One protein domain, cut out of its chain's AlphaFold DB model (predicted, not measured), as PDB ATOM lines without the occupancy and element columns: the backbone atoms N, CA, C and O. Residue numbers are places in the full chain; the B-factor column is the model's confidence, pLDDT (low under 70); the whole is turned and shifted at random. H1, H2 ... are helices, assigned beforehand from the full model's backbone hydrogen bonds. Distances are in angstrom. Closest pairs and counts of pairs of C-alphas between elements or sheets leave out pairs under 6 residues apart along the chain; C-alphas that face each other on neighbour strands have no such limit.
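What this domain is: This is residues 26 to 73 of the 473 residues of the protein "S1 RNA-binding domain-containing protein" of Planctomycetes bacterium (UniProt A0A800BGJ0). The long helix H3 makes one side of a small rounded body, with three short helices over the same side of it: H1 crosses it, H4 folds back beside its last residues, H2 sits more loosely near its first half. The printed part has 48 residues with four named helices, H1 to H4 along the chain. It is all helix and compact, with a radius of gyration of the C-alphas of 9.3 A and spans of 24 by 19 by 15 A.

How they stand to each other: H3, residues 49 to 62, touches H1, residues 29 to 36, at a steep tilt of 47 degrees; closest are C-alphas 53 and 35, 5.3 A. Residues 56 to 60 of H3 alone touch H4, residues 64 to 70; closest are C-alphas 60 and 67, 5.4 A. H2, residues 38 to 43, is close to H1 but not clearly touching; closest are C-alphas 40 and 34, 5.2 A. Each helix has every O i to N i+4 pair within hydrogen-bond range.

Where its parts are: H3 measures 20.1 A, H1 11.5 A, H4 10.2 A, H2 8.6 A, first to last C-alpha. H1 begins at C-alpha 29 (-38.072, 77.862, 48.458); H4 ends at C-alpha 70 (-40.428, 75.346, 33.901).

The domain as a whole: C-alphas 46 and 65 are farthest apart, 24.6 A. The printed part has no cut; the three links are tight. No printed residue is under 70 in pLDDT.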
ATOM      1  N   VAL A  26     -45.148  85.345  48.119       80.94
ATOM      2  CA  VAL A  26     -44.774  84.305  47.156       80.94
ATOM      3  C   VAL A  26     -43.772  83.371  47.820       80.94
ATOM      4  O   VAL A  26     -42.849  83.820  48.496       80.94
ATOM      5  N   ASP A  27     -43.960  82.068  47.638       77.88
ATOM      6  CA  ASP A  27     -43.039  81.064  48.161       77.88
ATOM      7  C   ASP A  27     -41.666  81.152  47.460       77.88
ATOM      8  O   ASP A  27     -41.558  81.118  46.229       77.88
ATOM      9  N   GLU A  28     -40.613  81.277  48.265       84.19
ATOM     10  CA  GLU A  28     -39.231  81.459  47.819       84.19
ATOM     11  C   GLU A  28     -38.474  80.143  47.651       84.19
ATOM     12  O   GLU A  28     -37.544  80.085  46.844       84.19
ATOM     13  N   ALA A  29     -38.872  79.080  48.358       81.44
ATOM     14  CA  ALA A  29     -38.072  77.862  48.458       81.44
ATOM     15  C   ALA A  29     -37.749  77.277  47.075       81.44
ATOM     16  O   ALA A  29     -36.581  77.040  46.753       81.44
ATOM     17  N   ALA A  30     -38.768  77.138  46.223       82.81
ATOM     18  CA  ALA A  30     -38.589  76.616  44.871       82.81
ATOM     19  C   ALA A  30     -37.768  77.556  43.967       82.81
ATOM     20  O   ALA A  30     -36.884  77.104  43.236       82.81
ATOM     21  N   SER A  31     -37.997  78.871  44.067       87.12
ATOM     22  CA  SER A  31     -37.293  79.889  43.275       87.12
ATOM     23  C   SER A  31     -35.792  79.915  43.568       87.12
ATOM     24  O   SER A  31     -34.988  80.064  42.649       87.12
ATOM     25  N   THR A  32     -35.395  79.724  44.827       86.94
ATOM     26  CA  THR A  32     -33.980  79.698  45.224       86.94
ATOM     27  C   THR A  32     -33.269  78.448  44.717       86.94
ATOM     28  O   THR A  32     -32.160  78.543  44.184       86.94
ATOM     29  N   ILE A  33     -33.908  77.277  44.807       87.06
ATOM     30  CA  ILE A  33     -33.330  76.039  44.271       87.06
ATOM     31  C   ILE A  33     -33.203  76.149  42.747       87.06
ATOM     32  O   ILE A  33     -32.119  75.920  42.203       87.06
ATOM     33  N   PHE A  34     -34.265  76.590  42.066       87.62
ATOM     34  CA  PHE A  34     -34.247  76.862  40.629       87.62
ATOM     35  C   PHE A  34     -33.135  77.846  40.243       87.62
ATOM     36  O   PHE A  34     -32.391  77.603  39.298       87.62
ATOM     37  N   ALA A  35     -32.936  78.921  41.009       88.75
ATOM     38  CA  ALA A  35     -31.921  79.923  40.699       88.75
ATOM     39  C   ALA A  35     -30.477  79.379  40.716       88.75
ATOM     40  O   ALA A  35     -29.590  79.932  40.053       88.75
ATOM     41  N   THR A  36     -30.225  78.296  41.453       89.38
ATOM     42  CA  THR A  36     -28.909  77.637  41.511       89.38
ATOM     43  C   THR A  36     -28.746  76.501  40.497       89.38
ATOM     44  O   THR A  36     -27.607  76.125  40.189       89.38
ATOM     45  N   SER A  37     -29.849  75.992  39.937       87.31
ATOM     46  CA  SER A  37     -29.853  74.845  39.029       87.31
ATOM     47  C   SER A  37     -29.282  75.174  37.642       87.31
ATOM     48  O   SER A  37     -29.142  76.331  37.231       87.31
ATOM     49  N   THR A  38     -28.942  74.132  36.881       87.38
ATOM     50  CA  THR A  38     -28.525  74.255  35.474       87.38
ATOM     51  C   THR A  38     -29.657  74.789  34.598       87.38
ATOM     52  O   THR A  38     -29.418  75.651  33.750       87.38
ATOM     53  N   SER A  39     -30.890  74.336  34.839       84.00
ATOM     54  CA  SER A  39     -32.101  74.832  34.180       84.00
ATOM     55  C   SER A  39     -32.326  76.323  34.441       84.00
ATOM     56  O   SER A  39     -32.525  77.070  33.483       84.00
ATOM     57  N   GLY A  40     -32.184  76.797  35.682       86.44
ATOM     58  CA  GLY A  40     -32.300  78.223  35.998       86.44
ATOM     59  C   GLY A  40     -31.200  79.072  35.366       86.44
ATOM     60  O   GLY A  40     -31.478  80.141  34.819       86.44
ATOM     61  N   LYS A  41     -29.951  78.587  35.354       90.50
ATOM     62  CA  LYS A  41     -28.837  79.264  34.661       90.50
ATOM     63  C   LYS A  41     -29.069  79.382  33.155       90.50
ATOM     64  O   LYS A  41     -28.705  80.399  32.574       90.50
ATOM     65  N   LYS A  42     -29.672  78.366  32.532       88.25
ATOM     66  CA  LYS A  42     -30.019  78.382  31.105       88.25
ATOM     67  C   LYS A  42     -31.194  79.321  30.813       88.25
ATOM     68  O   LYS A  42     -31.156  80.027  29.814       88.25
ATOM     69  N   ALA A  43     -32.211  79.329  31.676       83.81
ATOM     70  CA  ALA A  43     -33.400  80.164  31.515       83.81
ATOM     71  C   ALA A  43     -33.120  81.656  31.761       83.81
ATOM     72  O   ALA A  43     -33.759  82.515  31.156       83.81
ATOM     73  N   ILE A  44     -32.188  81.969  32.667       88.88
ATOM     74  CA  ILE A  44     -31.813  83.338  33.041       88.88
ATOM     75  C   ILE A  44     -30.272  83.426  33.116       88.88
ATOM     76  O   ILE A  44     -29.684  83.391  34.215       88.88
ATOM     77  N   PRO A  45     -29.595  83.472  31.953       90.69
ATOM     78  CA  PRO A  45     -28.140  83.538  31.878       90.69
ATOM     79  C   PRO A  45     -27.610  84.929  32.257       90.69
ATOM     80  O   PRO A  45     -28.328  85.921  32.196       90.69
ATOM     81  N   GLY A  46     -26.336  85.007  32.649       91.31
ATOM     82  CA  GLY A  46     -25.625  86.287  32.809       91.31
ATOM     83  C   GLY A  46     -25.940  87.102  34.071       91.31
ATOM     84  O   GLY A  46     -25.457  88.220  34.187       91.31
ATOM     85  N   VAL A  47     -26.707  86.559  35.023       94.12
ATOM     86  CA  VAL A  47     -27.040  87.237  36.292       94.12
ATOM     87  C   VAL A  47     -26.638  86.418  37.522       94.12
ATOM     88  O   VAL A  47     -26.540  85.185  37.471       94.12
ATOM     89  N   GLU A  48     -26.430  87.103  38.646       94.06
ATOM     90  CA  GLU A  48     -26.164  86.475  39.944       94.06
ATOM     91  C   GLU A  48     -27.378  85.698  40.476       94.06
ATOM     92  O   GLU A  48     -28.523  85.940  40.088       94.06
ATOM     93  N   VAL A  49     -27.131  84.762  41.400       91.69
ATOM     94  CA  VAL A  49     -28.171  83.883  41.965       91.69
ATOM     95  C   VAL A  49     -29.300  84.692  42.607       91.69
ATOM     96  O   VAL A  49     -30.457  84.421  42.314       91.69
ATOM     97  N   GLY A  50     -28.985  85.721  43.402       91.62
ATOM     98  CA  GLY A  50     -30.007  86.543  44.064       91.62
ATOM     99  C   GLY A  50     -30.922  87.281  43.080       91.62
ATOM    100  O   GLY A  50     -32.139  87.303  43.259       91.62
ATOM    101  N   VAL A  51     -30.358  87.815  41.991       93.00
ATOM    102  CA  VAL A  51     -31.136  88.463  40.919       93.00
ATOM    103  C   VAL A  51     -32.019  87.442  40.207       93.00
ATOM    104  O   VAL A  51     -33.188  87.713  39.937       93.00
ATOM    105  N   ARG A  52     -31.499  86.238  39.951       92.75
ATOM    106  CA  ARG A  52     -32.275  85.150  39.349       92.75
ATOM    107  C   ARG A  52     -33.449  84.720  40.233       92.75
ATOM    108  O   ARG A  52     -34.551  84.551  39.714       92.75
ATOM    109  N   THR A  53     -33.238  84.601  41.545       92.12
ATOM    110  CA  THR A  53     -34.308  84.317  42.514       92.12
ATOM    111  C   THR A  53     -35.386  85.399  42.471       92.12
ATOM    112  O   THR A  53     -36.569  85.073  42.388       92.12
ATOM    113  N   ALA A  54     -35.001  86.680  42.448       91.56
ATOM    114  CA  ALA A  54     -35.950  87.793  42.370       91.56
ATOM    115  C   ALA A  54     -36.772  87.784  41.067       91.56
ATOM    116  O   ALA A  54     -37.986  87.980  41.106       91.56
ATOM    117  N   ILE A  55     -36.140  87.495  39.922       92.69
ATOM    118  CA  ILE A  55     -36.840  87.354  38.634       92.69
ATOM    119  C   ILE A  55     -37.845  86.194  38.687       92.69
ATOM    120  O   ILE A  55     -38.989  86.363  38.271       92.69
ATOM    121  N   SER A  56     -37.438  85.040  39.228       91.38
ATOM    122  CA  SER A  56     -38.308  83.868  39.400       91.38
ATOM    123  C   SER A  56     -39.514  84.184  40.291       91.38
ATOM    124  O   SER A  56     -40.638  83.813  39.967       91.38
ATOM    125  N   LEU A  57     -39.318  84.923  41.388       90.88
ATOM    126  CA  LEU A  57     -40.415  85.366  42.258       90.88
ATOM    127  C   LEU A  57     -41.389  86.303  41.536       90.88
ATOM    128  O   LEU A  57     -42.599  86.123  41.650       90.88
ATOM    129  N   GLY A  58     -40.870  87.256  40.757       91.19
ATOM    130  CA  GLY A  58     -41.694  88.156  39.949       91.19
ATOM    131  C   GLY A  58     -42.521  87.411  38.899       91.19
ATOM    132  O   GLY A  58     -43.720  87.642  38.782       91.19
ATOM    133  N   ARG A  59     -41.910  86.458  38.185       91.00
ATOM    134  CA  ARG A  59     -42.617  85.615  37.205       91.00
ATOM    135  C   ARG A  59     -43.661  84.718  37.858       91.00
ATOM    136  O   ARG A  59     -44.760  84.605  37.333       91.00
ATOM    137  N   ARG A  60     -43.351  84.135  39.020       89.62
ATOM    138  CA  ARG A  60     -44.292  83.310  39.790       89.62
ATOM    139  C   ARG A  60     -45.483  84.119  40.304       89.62
ATOM    140  O   ARG A  60     -46.556  83.552  40.438       89.62
ATOM    141  N   LEU A  61     -45.311  85.414  40.582       88.12
ATOM    142  CA  LEU A  61     -46.425  86.308  40.907       88.12
ATOM    143  C   LEU A  61     -47.314  86.589  39.685       88.12
ATOM    144  O   LEU A  61     -48.529  86.644  39.829       88.12
ATOM    145  N   GLN A  62     -46.712  86.771  38.505       87.62
ATOM    146  CA  GLN A  62     -47.438  87.043  37.259       87.62
ATOM    147  C   GLN A  62     -48.209  85.819  36.756       87.62
ATOM    148  O   GLN A  62     -49.391  85.921  36.451       87.62
ATOM    149  N   ASP A  63     -47.539  84.670  36.672       86.62
ATOM    150  CA  ASP A  63     -48.153  83.397  36.309       86.62
ATOM    151  C   ASP A  63     -47.457  82.249  37.066       86.62
ATOM    152  O   ASP A  63     -46.394  81.757  36.650       86.62
ATOM    153  N   PRO A  64     -48.044  81.797  38.192       87.50
ATOM    154  CA  PRO A  64     -47.491  80.699  38.971       87.50
ATOM    155  C   PRO A  64     -47.382  79.401  38.170       87.50
ATOM    156  O   PRO A  64     -46.420  78.654  38.356       87.50
ATOM    157  N   LEU A  65     -48.355  79.122  37.295       87.06
ATOM    158  CA  LEU A  65     -48.421  77.879  36.532       87.06
ATOM    159  C   LEU A  65     -47.242  77.804  35.567       87.06
ATOM    160  O   LEU A  65     -46.497  76.826  35.593       87.06
ATOM    161  N   LEU A  66     -47.030  78.850  34.767       85.38
ATOM    162  CA  LEU A  66     -45.955  78.871  33.777       85.38
ATOM    163  C   LEU A  66     -44.568  78.816  34.421       85.38
ATOM    164  O   LEU A  66     -43.703  78.079  33.942       85.38
ATOM    165  N   GLU A  67     -44.347  79.554  35.511       87.88
ATOM    166  CA  GLU A  67     -43.031  79.570  36.153       87.88
ATOM    167  C   GLU A  67     -42.724  78.242  36.865       87.88
ATOM    168  O   GLU A  67     -41.638  77.690  36.686       87.88
ATOM    169  N   LEU A  68     -43.685  77.653  37.590       86.88
ATOM    170  CA  LEU A  68     -43.502  76.338  38.227       86.88
ATOM    171  C   LEU A  68     -43.376  75.206  37.205       86.88
ATOM    172  O   LEU A  68     -42.655  74.228  37.423       86.88
ATOM    173  N   ALA A  69     -44.056  75.321  36.067       83.62
ATOM    174  CA  ALA A  69     -43.998  74.309  35.030       83.62
ATOM    175  C   ALA A  69     -42.598  74.201  34.392       83.62
ATOM    176  O   ALA A  69     -42.171  73.087  34.067       83.62
ATOM    177  N   ARG A  70     -41.841  75.308  34.335       80.44
ATOM    178  CA  ARG A  70     -40.428  75.346  33.901       80.44
ATOM    179  C   ARG A  70     -39.454  74.716  34.891       80.44
ATOM    180  O   ARG A  70     -38.384  74.261  34.491       80.44
ATOM    181  N   MET A  71     -39.800  74.703  36.175       84.69
ATOM    182  CA  MET A  71     -38.932  74.171  37.217       84.69
ATOM    183  C   MET A  71     -38.835  72.646  37.138       84.69
ATOM    184  O   MET A  71     -39.806  71.934  36.850       84.69
ATOM    185  N   GLU A  72     -37.649  72.120  37.430       77.88
ATOM    186  CA  GLU A  72     -37.462  70.683  37.579       77.88
ATOM    187  C   GLU A  72     -38.239  70.182  38.794       77.88
ATOM    188  O   GLU A  72     -38.290  70.836  39.834       77.88
ATOM    189  N   VAL A  73     -38.804  68.983  38.679       74.44
ATOM    190  CA  VAL A  73     -39.624  68.349  39.722       74.44
ATOM    191  C   VAL A  73     -38.968  68.400  41.106       74.44
ATOM    192  O   VAL A  73     -39.624  68.724  42.091       74.44
TER     193      VAL A  73